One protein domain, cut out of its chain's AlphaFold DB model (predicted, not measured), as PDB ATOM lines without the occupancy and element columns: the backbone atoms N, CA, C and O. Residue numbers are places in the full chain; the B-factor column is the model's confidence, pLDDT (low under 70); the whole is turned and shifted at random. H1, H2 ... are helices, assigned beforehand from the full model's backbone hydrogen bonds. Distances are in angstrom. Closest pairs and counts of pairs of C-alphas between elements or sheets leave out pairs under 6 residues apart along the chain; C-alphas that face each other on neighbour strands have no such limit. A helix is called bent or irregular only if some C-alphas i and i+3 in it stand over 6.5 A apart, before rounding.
ATOM      1  N   VAL A   4      74.923   8.712 159.297       74.88
ATOM      2  CA  VAL A   4      74.894   9.974 158.559       74.88
ATOM      3  C   VAL A   4      76.176  10.727 158.881       74.88
ATOM      4  O   VAL A   4      76.409  11.142 160.019       74.88
ATOM      5  N   CYS A   5      77.028  10.891 157.875       76.88
ATOM      6  CA  CYS A   5      78.243  11.691 157.970       76.88
ATOM      7  C   CYS A   5      77.962  13.101 157.449       76.88
ATOM      8  O   CYS A   5      77.275  13.269 156.447       76.88
ATOM      9  N   ARG A   6      78.469  14.129 158.137       69.56
ATOM     10  CA  ARG A   6      78.385  15.503 157.627       69.56
ATOM     11  C   ARG A   6      79.425  15.696 156.528       69.56
ATOM     12  O   ARG A   6      80.591  15.375 156.747       69.56
ATOM     13  N   ASP A   7      79.027  16.332 155.430       66.06
ATOM     14  CA  ASP A   7      79.872  16.572 154.246       66.06
ATOM     15  C   ASP A   7      81.177  17.340 154.543       66.06
ATOM     16  O   ASP A   7      82.144  17.259 153.793       66.06
ATOM     17  N   ASN A   8      81.251  18.037 155.681       67.81
ATOM     18  CA  ASN A   8      82.377  18.900 156.055       67.81
ATOM     19  C   ASN A   8      83.455  18.190 156.904       67.81
ATOM     20  O   ASN A   8      84.194  18.860 157.626       67.81
ATOM     21  N   GLY A   9      83.514  16.854 156.904       57.84
ATOM     22  CA  GLY A   9      84.450  16.097 157.751       57.84
ATOM     23  C   GLY A   9      84.090  16.104 159.244       57.84
ATOM     24  O   GLY A   9      84.952  15.907 160.097       57.84
ATOM     25  N   GLY A  10      82.819  16.364 159.568       64.56
ATOM     26  CA  GLY A  10      82.303  16.272 160.935       64.56
ATOM     27  C   GLY A  10      82.082  14.822 161.378       64.56
ATOM     28  O   GLY A  10      82.038  13.913 160.554       64.56
ATOM     29  N   GLU A  11      81.902  14.616 162.684       70.31
ATOM     30  CA  GLU A  11      81.641  13.289 163.256       70.31
ATOM     31  C   GLU A  11      80.430  12.621 162.582       70.31
ATOM     32  O   GLU A  11      79.345  13.207 162.505       70.31
ATOM     33  N   CYS A  12      80.613  11.392 162.087       72.31
ATOM     34  CA  CYS A  12      79.506  10.575 161.609       72.31
ATOM     35  C   CYS A  12      78.607  10.232 162.793       72.31
ATOM     36  O   CYS A  12      79.053   9.605 163.758       72.31
ATOM     37  N   LYS A  13      77.340  10.636 162.712       75.44
ATOM     38  CA  LYS A  13      76.358  10.340 163.746       75.44
ATOM     39  C   LYS A  13      75.529   9.144 163.313       75.44
ATOM     40  O   LYS A  13      75.088   9.042 162.170       75.44
ATOM     41  N   ARG A  14      75.318   8.231 164.250       79.75
ATOM     42  CA  ARG A  14      74.386   7.131 164.061       79.75
ATOM     43  C   ARG A  14      72.955   7.645 164.174       79.75
ATOM     44  O   ARG A  14      72.650   8.439 165.067       79.75
ATOM     45  N   ASP A  15      72.105   7.218 163.250       83.81
ATOM     46  CA  ASP A  15      70.762   7.752 163.080       83.81
ATOM     47  C   ASP A  15      69.708   6.641 163.068       83.81
ATOM     48  O   ASP A  15      69.549   5.893 162.100       83.81
ATOM     49  N   ALA A  16      68.954   6.567 164.164       88.25
ATOM     50  CA  ALA A  16      67.812   5.673 164.308       88.25
ATOM     51  C   ALA A  16      66.637   6.063 163.394       88.25
ATOM     52  O   ALA A  16      65.728   5.260 163.167       88.25
ATOM     53  N   ASP A  17      66.621   7.291 162.867       89.62
ATOM     54  CA  ASP A  17      65.519   7.815 162.069       89.62
ATOM     55  C   ASP A  17      65.338   7.065 160.742       89.62
ATOM     56  O   ASP A  17      64.220   6.985 160.226       89.62
ATOM     57  N   ALA A  18      66.404   6.465 160.199       89.50
ATOM     58  CA  ALA A  18      66.326   5.606 159.019       89.50
ATOM     59  C   ALA A  18      65.465   4.355 159.279       89.50
ATOM     60  O   ALA A  18      64.556   4.064 158.501       89.50
ATOM     61  N   VAL A  19      65.689   3.670 160.406       91.56
ATOM     62  CA  VAL A  19      64.886   2.504 160.818       91.56
ATOM     63  C   VAL A  19      63.456   2.925 161.147       91.56
ATOM     64  O   VAL A  19      62.498   2.333 160.652       91.56
ATOM     65  N   ARG A  20      63.295   4.018 161.906       92.25
ATOM     66  CA  ARG A  20      61.967   4.546 162.249       92.25
ATOM     67  C   ARG A  20      61.148   4.902 161.009       92.25
ATOM     68  O   ARG A  20      59.935   4.728 161.017       92.25
ATOM     69  N   LYS A  21      61.791   5.390 159.944       92.81
ATOM     70  CA  LYS A  21      61.133   5.655 158.657       92.81
ATOM     71  C   LYS A  21      60.638   4.381 157.993       92.81
ATOM     72  O   LYS A  21      59.505   4.360 157.533       92.81
ATOM     73  N   ALA A  22      61.494   3.361 157.923       92.62
ATOM     74  CA  ALA A  22      61.205   2.115 157.217       92.62
ATOM     75  C   ALA A  22      59.960   1.406 157.772       92.62
ATOM     76  O   ALA A  22      59.220   0.786 157.021       92.62
ATOM     77  N   LEU A  23      59.711   1.560 159.072       93.31
ATOM     78  CA  LEU A  23      58.589   0.947 159.778       93.31
ATOM     79  C   LEU A  23      57.393   1.890 160.005       93.31
ATOM     80  O   LEU A  23      56.479   1.561 160.754       93.31
ATOM     81  N   GLY A  24      57.397   3.100 159.437       93.44
ATOM     82  CA  GLY A  24      56.315   4.071 159.662       93.44
ATOM     83  C   GLY A  24      56.257   4.652 161.086       93.44
ATOM     84  O   GLY A  24      55.343   5.395 161.430       93.44
ATOM     85  N   LEU A  25      57.264   4.407 161.929       90.81
ATOM     86  CA  LEU A  25      57.325   4.825 163.341       90.81
ATOM     87  C   LEU A  25      57.532   6.341 163.544       90.81
ATOM     88  O   LEU A  25      57.675   6.817 164.675       90.81
ATOM     89  N   ARG A  26      57.601   7.124 162.461       90.38
ATOM     90  CA  ARG A  26      57.686   8.595 162.518       90.38
ATOM     91  C   ARG A  26      56.333   9.258 162.752       90.38
ATOM     92  O   ARG A  26      56.304  10.388 163.228       90.38
ATOM     93  N   SER A  27      55.237   8.583 162.415       90.88
ATOM     94  CA  SER A  27      53.892   9.126 162.570       90.88
ATOM     95  C   SER A  27      52.922   8.053 163.025       90.88
ATOM     96  O   SER A  27      52.874   6.963 162.467       90.88
ATOM     97  N   THR A  28      52.055   8.402 163.972       88.94
ATOM     98  CA  THR A  28      50.962   7.519 164.386       88.94
ATOM     99  C   THR A  28      49.881   7.370 163.316       88.94
ATOM    100  O   THR A  28      48.991   6.535 163.459       88.94
ATOM    101  N   THR A  29      49.925   8.180 162.254       91.25
ATOM    102  CA  THR A  29      49.021   8.105 161.096       91.25
ATOM    103  C   THR A  29      49.609   7.339 159.919       91.25
ATOM    104  O   THR A  29      48.940   7.226 158.895       91.25
ATOM    105  N   ASP A  30      50.847   6.856 160.029       93.88
ATOM    106  CA  ASP A  30      51.454   6.050 158.978       93.88
ATOM    107  C   ASP A  30      50.696   4.714 158.827       93.88
ATOM    108  O   ASP A  30      50.339   4.103 159.844       93.88
ATOM    109  N   PRO A  31      50.420   4.239 157.599       91.25
ATOM    110  CA  PRO A  31      49.727   2.971 157.387       91.25
ATOM    111  C   PRO A  31      50.402   1.775 158.066       91.25
ATOM    112  O   PRO A  31      49.696   0.931 158.617       91.25
ATOM    113  N   LEU A  32      51.740   1.720 158.079       92.12
ATOM    114  CA  LEU A  32      52.479   0.629 158.723       92.12
ATOM    115  C   LEU A  32      52.371   0.706 160.249       92.12
ATOM    116  O   LEU A  32      52.245  -0.320 160.912       92.12
ATOM    117  N   TYR A  33      52.322   1.917 160.809       89.50
ATOM    118  CA  TYR A  33      52.063   2.108 162.237       89.50
ATOM    119  C   TYR A  33      50.644   1.662 162.629       89.50
ATOM    120  O   TYR A  33      50.423   1.157 163.724       89.50
ATOM    121  N   GLN A  34      49.663   1.847 161.742       89.88
ATOM    122  CA  GLN A  34      48.255   1.528 162.005       89.88
ATOM    123  C   GLN A  34      47.807   0.154 161.491       89.88
ATOM    124  O   GLN A  34      46.603  -0.123 161.465       89.88
ATOM    125  N   ILE A  35      48.732  -0.704 161.073       88.56
ATOM    126  CA  ILE A  35      48.411  -1.944 160.360       88.56
ATOM    127  C   ILE A  35      47.580  -2.939 161.187       88.56
ATOM    128  O   ILE A  35      46.784  -3.682 160.622       88.56
ATOM    129  N   GLU A  36      47.610  -2.874 162.521       83.94
ATOM    130  CA  GLU A  36      46.710  -3.662 163.381       83.94
ATOM    131  C   GLU A  36      45.219  -3.417 163.076       83.94
ATOM    132  O   GLU A  36      44.375  -4.307 163.234       83.94
ATOM    133  N   LYS A  37      44.869  -2.218 162.584       84.44
ATOM    134  CA  LYS A  37      43.509  -1.919 162.112       84.44
ATOM    135  C   LYS A  37      43.155  -2.734 160.872       84.44
ATOM    136  O   LYS A  37      41.987  -3.074 160.692       84.44
ATOM    137  N   VAL A  38      44.136  -3.030 160.020       79.31
ATOM    138  CA  VAL A  38      43.981  -3.937 158.877       79.31
ATOM    139  C   VAL A  38      43.796  -5.359 159.395       79.31
ATOM    140  O   VAL A  38      42.786  -5.970 159.060       79.31
ATOM    141  N   PHE A  39      44.650  -5.836 160.306       80.88
ATOM    142  CA  PHE A  39      44.527  -7.185 160.888       80.88
ATOM    143  C   PHE A  39      43.152  -7.415 161.538       80.88
ATOM    144  O   PHE A  39      42.504  -8.444 161.351       80.88
ATOM    145  N   THR A  40      42.638  -6.397 162.230       80.81
ATOM    146  CA  THR A  40      41.309  -6.410 162.859       80.81
ATOM    147  C   THR A  40      40.151  -6.438 161.859       80.81
ATOM    148  O   THR A  40      39.063  -6.898 162.201       80.81
ATOM    149  N   LYS A  41      40.331  -5.931 160.638       80.00
ATOM    150  CA  LYS A  41      39.318  -6.057 159.577       80.00
ATOM    151  C   LYS A  41      39.381  -7.434 158.932       80.00
ATOM    152  O   LYS A  41      38.345  -8.049 158.708       80.00
ATOM    153  N   VAL A  42      40.600  -7.906 158.707       76.62
ATOM    154  CA  VAL A  42      40.925  -9.163 158.039       76.62
ATOM    155  C   VAL A  42      40.390 -10.385 158.786       76.62
ATOM    156  O   VAL A  42      39.839 -11.273 158.153       76.62
ATOM    157  N   LYS A  43      40.413 -10.393 160.124       68.06
ATOM    158  CA  LYS A  43      39.815 -11.483 160.930       68.06
ATOM    159  C   LYS A  43      38.315 -11.733 160.688       68.06
ATOM    160  O   LYS A  43      37.798 -12.746 161.137       68.06
ATOM    161  N   ASN A  44      37.609 -10.786 160.063       73.81
ATOM    162  CA  ASN A  44      36.190 -10.913 159.717       73.81
ATOM    163  C   ASN A  44      35.971 -11.149 158.211       73.81
ATOM    164  O   ASN A  44      34.829 -11.124 157.756       73.81
ATOM    165  N   MET A  45      37.046 -11.287 157.431       77.06
ATOM    166  CA  MET A  45      36.987 -11.636 156.014       77.06
ATOM    167  C   MET A  45      36.928 -13.158 155.865       77.06
ATOM    168  O   MET A  45      37.353 -13.890 156.757       77.06
ATOM    169  N   ASP A  46      36.396 -13.617 154.736       78.62
ATOM    170  CA  ASP A  46      36.364 -15.034 154.378       78.62
ATOM    171  C   ASP A  46      37.765 -15.444 153.902       78.62
ATOM    172  O   ASP A  46      38.084 -15.398 152.714       78.62
ATOM    173  N   LEU A  47      38.656 -15.676 154.867       77.38
ATOM    174  CA  LEU A  47      40.021 -16.116 154.616       77.38
ATOM    175  C   LEU A  47      40.049 -17.618 154.383       77.38
ATOM    176  O   LEU A  47      39.331 -18.376 155.035       77.38
ATOM    177  N   ASP A  48      40.955 -18.033 153.505       85.38
ATOM    178  CA  ASP A  48      41.302 -19.436 153.340       85.38
ATOM    179  C   ASP A  48      41.720 -20.033 154.694       85.38
ATOM    180  O   ASP A  48      42.658 -19.555 155.342       85.38
ATOM    181  N   ALA A  49      40.998 -21.070 155.126       86.00
ATOM    182  CA  ALA A  49      41.211 -21.721 156.410       86.00
ATOM    183  C   ALA A  49      42.636 -22.276 156.540       86.00
ATOM    184  O   ALA A  49      43.200 -22.242 157.635       86.00
ATOM    185  N   ASP A  50      43.238 -22.695 155.423       90.19
ATOM    186  CA  ASP A  50      44.596 -23.242 155.386       90.19
ATOM    187  C   ASP A  50      45.672 -22.158 155.599       90.19
ATOM    188  O   ASP A  50      46.814 -22.471 155.929       90.19
ATOM    189  N   LYS A  51      45.318 -20.871 155.456       89.69
ATOM    190  CA  LYS A  51      46.233 -19.726 155.627       89.69
ATOM    191  C   LYS A  51      46.071 -19.010 156.971       89.69
ATOM    192  O   LYS A  51      46.880 -18.142 157.302       89.69
ATOM    193  N   LEU A  52      45.041 -19.345 157.755       88.25
ATOM    194  CA  LEU A  52      44.717 -18.645 159.004       88.25
ATOM    195  C   LEU A  52      45.843 -18.720 160.040       88.25
ATOM    196  O   LEU A  52      46.175 -17.706 160.650       88.25
ATOM    197  N   GLU A  53      46.442 -19.896 160.228       91.06
ATOM    198  CA  GLU A  53      47.540 -20.081 161.185       91.06
ATOM    199  C   GLU A  53      48.753 -19.219 160.809       91.06
ATOM    200  O   GLU A  53      49.219 -18.423 161.624       91.06
ATOM    201  N   SER A  54      49.187 -19.283 159.545       92.56
ATOM    202  CA  SER A  54      50.291 -18.464 159.034       92.56
ATOM    203  C   SER A  54      50.001 -16.966 159.121       92.56
ATOM    204  O   SER A  54      50.895 -16.185 159.442       92.56
ATOM    205  N   PHE A  55      48.755 -16.549 158.883       90.81
ATOM    206  CA  PHE A  55      48.350 -15.155 159.040       90.81
ATOM    207  C   PHE A  55      48.469 -14.678 160.497       90.81
ATOM    208  O   PHE A  55      48.973 -13.576 160.743       90.81
ATOM    209  N   PHE A  56      48.015 -15.480 161.466       90.88
ATOM    210  CA  PHE A  56      48.102 -15.120 162.882       90.88
ATOM    211  C   PHE A  56      49.551 -15.074 163.365       90.88
ATOM    212  O   PHE A  56      49.948 -14.072 163.960       90.88
ATOM    213  N   GLU A  57      50.354 -16.086 163.036       94.25
ATOM    214  CA  GLU A  57      51.777 -16.116 163.388       94.25
ATOM    215  C   GLU A  57      52.524 -14.919 162.782       94.25
ATOM    216  O   GLU A  57      53.266 -14.215 163.470       94.25
ATOM    217  N   ALA A  58      52.283 -14.614 161.504       94.25
ATOM    218  CA  ALA A  58      52.894 -13.462 160.853       94.25
ATOM    219  C   ALA A  58      52.441 -12.129 161.480       94.25
ATOM    220  O   ALA A  58      53.254 -11.218 161.637       94.25
ATOM    221  N   SER A  59      51.180 -12.015 161.905       92.62
ATOM    222  CA  SER A  59      50.674 -10.827 162.612       92.62
ATOM    223  C   SER A  59      51.355 -10.626 163.972       92.62
ATOM    224  O   SER A  59      51.716  -9.501 164.328       92.62
ATOM    225  N   GLU A  60      51.575 -11.703 164.729       93.88
ATOM    226  CA  GLU A  60      52.311 -11.663 165.999       93.88
ATOM    227  C   GLU A  60      53.787 -11.306 165.790       93.88
ATOM    228  O   GLU A  60      54.318 -10.425 166.476       93.88
ATOM    229  N   ASN A  61      54.428 -11.922 164.792       96.06
ATOM    230  CA  ASN A  61      55.813 -11.640 164.416       96.06
ATOM    231  C   ASN A  61      56.000 -10.178 163.999       96.06
ATOM    232  O   ASN A  61      56.943  -9.529 164.459       96.06
ATOM    233  N   TRP A  62      55.078  -9.629 163.200       95.06
ATOM    234  CA  TRP A  62      55.067  -8.211 162.842       95.06
ATOM    235  C   TRP A  62      55.028  -7.318 164.089       95.06
ATOM    236  O   TRP A  62      55.867  -6.430 164.247       95.06
ATOM    237  N   ASN A  63      54.082  -7.563 165.001       93.69
ATOM    238  CA  ASN A  63      53.903  -6.743 166.201       93.69
ATOM    239  C   ASN A  63      55.121  -6.802 167.133       93.69
ATOM    240  O   ASN A  63      55.574  -5.771 167.643       93.69
ATOM    241  N   SER A  64      55.681  -7.997 167.322       96.00
ATOM    242  CA  SER A  64      56.895  -8.201 168.115       96.00
ATOM    243  C   SER A  64      58.088  -7.454 167.509       96.00
ATOM    244  O   SER A  64      58.743  -6.664 168.199       96.00
ATOM    245  N   ALA A  65      58.312  -7.611 166.200       96.50
ATOM    246  CA  ALA A  65      59.397  -6.952 165.479       96.50
ATOM    247  C   ALA A  65      59.264  -5.422 165.509       96.50
ATOM    248  O   ALA A  65      60.233  -4.718 165.796       96.50
ATOM    249  N   MET A  66      58.057  -4.888 165.301       94.62
ATOM    250  CA  MET A  66      57.770  -3.453 165.397       94.62
ATOM    251  C   MET A  66      58.082  -2.888 166.785       94.62
ATOM    252  O   MET A  66      58.766  -1.866 166.911       94.62
ATOM    253  N   SER A  67      57.605  -3.560 167.837       94.50
ATOM    254  CA  SER A  67      57.814  -3.141 169.226       94.50
ATOM    255  C   SER A  67      59.297  -3.165 169.608       94.50
ATOM    256  O   SER A  67      59.829  -2.188 170.155       94.50
ATOM    257  N   MET A  68      59.993  -4.248 169.251       95.75
ATOM    258  CA  MET A  68      61.422  -4.401 169.508       95.75
ATOM    259  C   MET A  68      62.238  -3.378 168.713       95.75
ATOM    260  O   MET A  68      63.072  -2.680 169.290       95.75
ATOM    261  N   SER A  69      61.958  -3.216 167.416       95.38
ATOM    262  CA  SER A  69      62.655  -2.253 166.562       95.38
ATOM    263  C   SER A  69      62.530  -0.834 167.103       95.38
ATOM    264  O   SER A  69      63.544  -0.150 167.253       95.38
ATOM    265  N   ASN A  70      61.314  -0.411 167.473       93.25
ATOM    266  CA  ASN A  70      61.070   0.915 168.037       93.25
ATOM    267  C   ASN A  70      61.789   1.110 169.379       93.25
ATOM    268  O   ASN A  70      62.382   2.164 169.609       93.25
ATOM    269  N   SER A  71      61.785   0.091 170.243       93.50
ATOM    270  CA  SER A  71      62.472   0.136 171.538       93.50
ATOM    271  C   SER A  71      63.984   0.277 171.369       93.50
ATOM    272  O   SER A  71      64.591   1.164 171.965       93.50
ATOM    273  N   MET A  72      64.597  -0.538 170.509       94.00
ATOM    274  CA  MET A  72      66.040  -0.485 170.254       94.00
ATOM    275  C   MET A  72      66.450   0.821 169.550       94.00
ATOM    276  O   MET A  72      67.452   1.443 169.911       94.00
ATOM    277  N   ALA A  73      65.637   1.295 168.600       90.88
ATOM    278  CA  ALA A  73      65.813   2.594 167.955       90.88
ATOM    279  C   ALA A  73      65.726   3.752 168.957       90.88
ATOM    280  O   ALA A  73      66.479   4.713 168.843       90.88
ATOM    281  N   PHE A  74      64.825   3.676 169.939       88.94
ATOM    282  CA  PHE A  74      64.704   4.687 170.984       88.94
ATOM    283  C   PHE A  74      65.902   4.656 171.941       88.94
ATOM    284  O   PHE A  74      66.508   5.692 172.190       88.94
ATOM    285  N   ILE A  75      66.297   3.476 172.431       88.25
ATOM    286  CA  ILE A  75      67.433   3.332 173.358       88.25
ATOM    287  C   ILE A  75      68.733   3.834 172.718       88.25
ATOM    288  O   ILE A  75      69.507   4.538 173.370       88.25
ATOM    289  N   SER A  76      68.963   3.537 171.436       87.44
ATOM    290  CA  SER A  76      70.186   3.957 170.742       87.44
ATOM    291  C   SER A  76      70.356   5.479 170.656       87.44
ATOM    292  O   SER A  76      71.486   5.957 170.599       87.44
ATOM    293  N   GLN A  77      69.272   6.261 170.737       83.56
ATOM    294  CA  GLN A  77      69.343   7.729 170.756       83.56
ATOM    295  C   GLN A  77      69.971   8.286 172.040       83.56
ATOM    296  O   GLN A  77      70.504   9.396 172.030       83.56
ATOM    297  N   PHE A  78      69.927   7.518 173.130       82.50
ATOM    298  CA  PHE A  78      70.434   7.912 174.447       82.50
ATOM    299  C   PHE A  78      71.609   7.049 174.913       82.50
ATOM    300  O   PHE A  78      72.179   7.315 175.968       82.50
ATOM    301  N   GLY A  79      71.990   6.032 174.134       75.56
ATOM    302  CA  GLY A  79      72.946   5.007 174.544       75.56
ATOM    303  C   GLY A  79      74.321   5.539 174.950       75.56
ATOM    304  O   GLY A  79      74.951   4.928 175.798       75.56
ATOM    305  N   GLU A  80      74.779   6.683 174.431       79.00
ATOM    306  CA  GLU A  80      76.040   7.313 174.871       79.00
ATOM    307  C   GLU A  80      75.948   7.996 176.246       79.00
ATOM    308  O   GLU A  80      76.963   8.153 176.920       79.00
ATOM    309  N   TYR A  81      74.747   8.386 176.680       80.38
ATOM    310  CA  TYR A  81      74.519   9.119 177.932       80.38
ATOM    311  C   TYR A  81      74.137   8.205 179.106       80.38
ATOM    312  O   TYR A  81      74.061   8.665 180.246       80.38
ATOM    313  N   ASN A  82      73.891   6.918 178.847       72.25
ATOM    314  CA  ASN A  82      73.501   5.954 179.872       72.25
ATOM    315  C   ASN A  82      74.717   5.432 180.664       72.25
ATOM    316  O   ASN A  82      75.789   5.239 180.086       72.25
ATOM    317  N   PRO A  83      74.574   5.135 181.972       73.81
ATOM    318  CA  PRO A  83      75.609   4.433 182.732       73.81
ATOM    319  C   PRO A  83      75.951   3.084 182.080       73.81
ATOM    320  O   PRO A  83      75.065   2.262 181.863       73.81
ATOM    321  N   GLY A  84      77.228   2.860 181.752       73.19
ATOM    322  CA  GLY A  84      77.672   1.677 180.994       73.19
ATOM    323  C   GLY A  84      77.405   1.747 179.483       73.19
ATOM    324  O   GLY A  84      77.566   0.748 178.791       73.19
ATOM    325  N   GLY A  85      76.989   2.909 178.983       78.56
ATOM    326  CA  GLY A  85      76.751   3.190 177.576       78.56
ATOM    327  C   GLY A  85      78.008   3.544 176.774       78.56
ATOM    328  O   GLY A  85      79.135   3.471 177.263       78.56
ATOM    329  N   GLY A  86      77.811   3.943 175.518       84.88
ATOM    330  CA  GLY A  86      78.885   4.324 174.597       84.88
ATOM    331  C   GLY A  86      78.540   4.044 173.136       84.88
ATOM    332  O   GLY A  86      77.489   3.477 172.828       84.88
ATOM    333  N   LYS A  87      79.444   4.423 172.228       84.56
ATOM    334  CA  LYS A  87      79.260   4.255 170.773       84.56
ATOM    335  C   LYS A  87      78.995   2.796 170.372       84.56
ATOM    336  O   LYS A  87      78.193   2.553 169.473       84.56
ATOM    337  N   ASP A  88      79.609   1.842 171.070       86.62
ATOM    338  CA  ASP A  88      79.426   0.409 170.812       86.62
ATOM    339  C   ASP A  88      78.039  -0.093 171.238       86.62
ATOM    340  O   ASP A  88      77.411  -0.854 170.503       86.62
ATOM    341  N   GLU A  89      77.507   0.377 172.372       87.06
ATOM    342  CA  GLU A  89      76.139   0.042 172.789       87.06
ATOM    343  C   GLU A  89      75.106   0.686 171.856       87.06
ATOM    344  O   GLU A  89      74.155   0.023 171.443       87.06
ATOM    345  N   VAL A  90      75.324   1.935 171.421       87.31
ATOM    346  CA  VAL A  90      74.487   2.568 170.384       87.31
ATOM    347  C   VAL A  90      74.468   1.731 169.105       87.31
ATOM    348  O   VAL A  90      73.394   1.464 168.564       87.31
ATOM    349  N   LEU A  91      75.637   1.283 168.638       88.06
ATOM    350  CA  LEU A  91      75.751   0.444 167.446       88.06
ATOM    351  C   LEU A  91      75.028  -0.894 167.619       88.06
ATOM    352  O   LEU A  91      74.301  -1.319 166.726       88.06
ATOM    353  N   LYS A  92      75.192  -1.547 168.768       90.81
ATOM    354  CA  LYS A  92      74.516  -2.806 169.087       90.81
ATOM    355  C   LYS A  92      72.997  -2.661 169.035       90.81
ATOM    356  O   LYS A  92      72.343  -3.472 168.383       90.81
ATOM    357  N   TYR A  93      72.439  -1.623 169.659       92.31
ATOM    358  CA  TYR A  93      70.997  -1.377 169.623       92.31
ATOM    359  C   TYR A  93      70.499  -1.032 168.216       92.31
ATOM    360  O   TYR A  93      69.443  -1.510 167.812       92.31
ATOM    361  N   LEU A  94      71.254  -0.262 167.428       91.25
ATOM    362  CA  LEU A  94      70.873   0.021 166.040       91.25
ATOM    363  C   LEU A  94      70.910  -1.220 165.155       91.25
ATOM    364  O   LEU A  94      69.953  -1.456 164.428       91.25
ATOM    365  N   ASN A  95      71.955  -2.039 165.263       92.81
ATOM    366  CA  ASN A  95      72.044  -3.296 164.524       92.81
ATOM    367  C   ASN A  95      70.896  -4.236 164.899       92.81
ATOM    368  O   ASN A  95      70.352  -4.925 164.041       92.81
ATOM    369  N   GLU A  96      70.509  -4.271 166.176       94.81
ATOM    370  CA  GLU A  96      69.352  -5.056 166.592       94.81
ATOM    371  C   GLU A  96      68.058  -4.482 166.010       94.81
ATOM    372  O   GLU A  96      67.273  -5.219 165.425       94.81
ATOM    373  N   SER A  97      67.878  -3.161 166.063       94.62
ATOM    374  CA  SER A  97      66.742  -2.473 165.444       94.62
ATOM    375  C   SER A  97      66.628  -2.766 163.939       94.62
ATOM    376  O   SER A  97      65.523  -3.033 163.464       94.62
ATOM    377  N   GLU A  98      67.750  -2.797 163.211       94.44
ATOM    378  CA  GLU A  98      67.820  -3.155 161.787       94.44
ATOM    379  C   GLU A  98      67.409  -4.606 161.516       94.44
ATOM    380  O   GLU A  98      66.636  -4.853 160.590       94.44
ATOM    381  N   LYS A  99      67.852  -5.573 162.330       96.50
ATOM    382  CA  LYS A  99      67.403  -6.971 162.186       96.50
ATOM    383  C   LYS A  99      65.889  -7.085 162.324       96.50
ATOM    384  O   LYS A  99      65.256  -7.808 161.560       96.50
ATOM    385  N   GLN A 100      65.307  -6.343 163.265       97.12
ATOM    386  CA  GLN A 100      63.861  -6.332 163.456       97.12
ATOM    387  C   GLN A 100      63.119  -5.736 162.246       97.12
ATOM    388  O   GLN A 100      62.017  -6.179 161.949       97.12
ATOM    389  N   VAL A 101      63.722  -4.807 161.488       96.06
ATOM    390  CA  VAL A 101      63.137  -4.334 160.215       96.06
ATOM    391  C   VAL A 101      63.006  -5.478 159.214       96.06
ATOM    392  O   VAL A 101      61.966  -5.609 158.575       96.06
ATOM    393  N   VAL A 102      64.029  -6.327 159.099       97.06
ATOM    394  CA  VAL A 102      64.007  -7.480 158.185       97.06
ATOM    395  C   VAL A 102      62.940  -8.494 158.603       97.06
ATOM    396  O   VAL A 102      62.216  -9.009 157.756       97.06
ATOM    397  N   LEU A 103      62.800  -8.755 159.905       97.69
ATOM    398  CA  LEU A 103      61.751  -9.644 160.421       97.69
ATOM    399  C   LEU A 103      60.347  -9.070 160.184       97.69
ATOM    400  O   LEU A 103      59.451  -9.801 159.769       97.69
ATOM    401  N   ALA A 104      60.165  -7.760 160.378       96.69
ATOM    402  CA  ALA A 104      58.911  -7.083 160.063       96.69
ATOM    403  C   ALA A 104      58.590  -7.164 158.559       96.69
ATOM    404  O   ALA A 104      57.457  -7.455 158.189       96.69
ATOM    405  N   GLU A 105      59.580  -6.980 157.681       96.31
ATOM    406  CA  GLU A 105      59.406  -7.138 156.232       96.31
ATOM    407  C   GLU A 105      58.954  -8.559 155.862       96.31
ATOM    408  O   GLU A 105      58.025  -8.726 155.071       96.31
ATOM    409  N   GLN A 106      59.587  -9.588 156.436       97.19
ATOM    410  CA  GLN A 106      59.224 -10.989 156.195       97.19
ATOM    411  C   GLN A 106      57.798 -11.291 156.662       97.19
ATOM    412  O   GLN A 106      57.008 -11.836 155.894       97.19
ATOM    413  N   ALA A 107      57.448 -10.868 157.878       95.94
ATOM    414  CA  ALA A 107      56.101 -11.012 158.413       95.94
ATOM    415  C   ALA A 107      55.058 -10.318 157.521       95.94
ATOM    416  O   ALA A 107      54.016 -10.895 157.213       95.94
ATOM    417  N   LEU A 108      55.356  -9.104 157.043       94.12
ATOM    418  CA  LEU A 108      54.462  -8.368 156.153       94.12
ATOM    419  C   LEU A 108      54.250  -9.081 154.819       94.12
ATOM    420  O   LEU A 108      53.120  -9.127 154.343       94.12
ATOM    421  N   LYS A 109      55.303  -9.665 154.233       94.81
ATOM    422  CA  LYS A 109      55.180 -10.466 153.005       94.81
ATOM    423  C   LYS A 109      54.245 -11.652 153.213       94.81
ATOM    424  O   LYS A 109      53.308 -11.809 152.440       94.81
ATOM    425  N   THR A 110      54.426 -12.412 154.293       93.94
ATOM    426  CA  THR A 110      53.536 -13.537 154.620       93.94
ATOM    427  C   THR A 110      52.095 -13.077 154.839       93.94
ATOM    428  O   THR A 110      51.169 -13.707 154.333       93.94
ATOM    429  N   ILE A 111      51.879 -11.949 155.524       91.56
ATOM    430  CA  ILE A 111      50.542 -11.357 155.674       91.56
ATOM    431  C   ILE A 111      49.937 -11.032 154.304       91.56
ATOM    432  O   ILE A 111      48.790 -11.383 154.044       91.56
ATOM    433  N   MET A 112      50.689 -10.372 153.422       90.75
ATOM    434  CA  MET A 112      50.211 -10.011 152.085       90.75
ATOM    435  C   MET A 112      49.879 -11.245 151.240       90.75
ATOM    436  O   MET A 112      48.848 -11.251 150.575       90.75
ATOM    437  N   GLU A 113      50.692 -12.300 151.314       91.62
ATOM    438  CA  GLU A 113      50.445 -13.587 150.651       91.62
ATOM    439  C   GLU A 113      49.178 -14.275 151.179       91.62
ATOM    440  O   GLU A 113      48.361 -14.759 150.391       91.62
ATOM    441  N   CYS A 114      48.969 -14.264 152.501       89.75
ATOM    442  CA  CYS A 114      47.752 -14.796 153.120       89.75
ATOM    443  C   CYS A 114      46.495 -14.047 152.660       89.75
ATOM    444  O   CYS A 114      45.427 -14.645 152.551       89.75
ATOM    445  N   LEU A 115      46.638 -12.751 152.371       87.75
ATOM    446  CA  LEU A 115      45.565 -11.868 151.912       87.75
ATOM    447  C   LEU A 115      45.466 -11.733 150.395       87.75
ATOM    448  O   LEU A 115      44.629 -10.970 149.916       87.75
ATOM    449  N   GLU A 116      46.312 -12.446 149.654       88.31
ATOM    450  CA  GLU A 116      46.349 -12.424 148.188       88.31
ATOM    451  C   GLU A 116      46.550 -11.009 147.612       88.31
ATOM    452  O   GLU A 116      46.064 -10.665 146.534       88.31
TER     453      GLU A 116
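This is residues 4 to 116 of the 119 residues of the protein "Hypothetical protein" of Thalassionema nitzschioides (UniProt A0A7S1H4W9). The model is a long hairpin of two helices, H3 and H4, side by side along the longest axis, with the first part of the printed chain strung along it: the short helix H1 packs on both long helices, and the short helix H2 lies near H3 further along. Residues 6 to 11 stick out as a free loop. The printed part has 113 residues with four named helices, in the order H1, H2, H3, H4, and no named strand; its class is all helix. It is loose, with a radius of gyration of the C-alphas of 17.1 A, and elongated, spanning 56 by 28 by 19 A.

After residues 4 to 16, which hold no named element, comes H1, residues 17 to 22. It touches H3, residues 49 to 76, at a shallow tilt of 10 degrees, opposite ways; the closest C-alphas are those of Arg 20 and Asn 70, 6.9 A apart, and H3 touches H1 with residues 69 to 73 alone. H1 also touches H4, residues 87 to 114, at a shallow tilt of 12 degrees, the same way; the closest C-alphas are those of Val 19 and Glu 98, 6.4 A apart, and H4 touches H1 with residues 97 to 101 alone. H2, residues 36 to 42, is close to H3 but not clearly touching, with the closest C-alphas, those of Phe 39 and Ser 59, 7.3 A apart. H2 is apart from H1 and from H4. H3 and H4 form a helical hairpin and touch with 55 pairs of C-alphas within 8 A, at a shallow tilt of 20 degrees, opposite ways; the closest are those of Ser 69 and Ser 97, 4.2 A apart. In H1, H2 and H4 every O i to N i+4 pair is within hydrogen-bond range; in H3 22 of 24 are.

H1 begins at C-alpha 17, (65.519, 7.815, 162.069), and is 8.6 A long from first to last C-alpha. H2 measures 9.6 A. H3 measures 41.3 A from C-alpha 49 at (41.211, -21.721, 156.410); it is irregular, with C-alphas 50 and 53 7.2 A apart. H4 measures 40.8 A and ends at C-alpha 114, (47.752, -14.796, 153.120).

The two C-alphas farthest apart, those of Asn 8 and Ala 49, are 57.8 A from each other. The printed part has no cut. The link from H1 to H2, 13 residues, is long; those from H2 to H3, 6 residues, and from H3 to H4, 10 residues, are short. The mean pLDDT of the printed part is 87.2, and residues 6 to 10 and residue 43 are under 70.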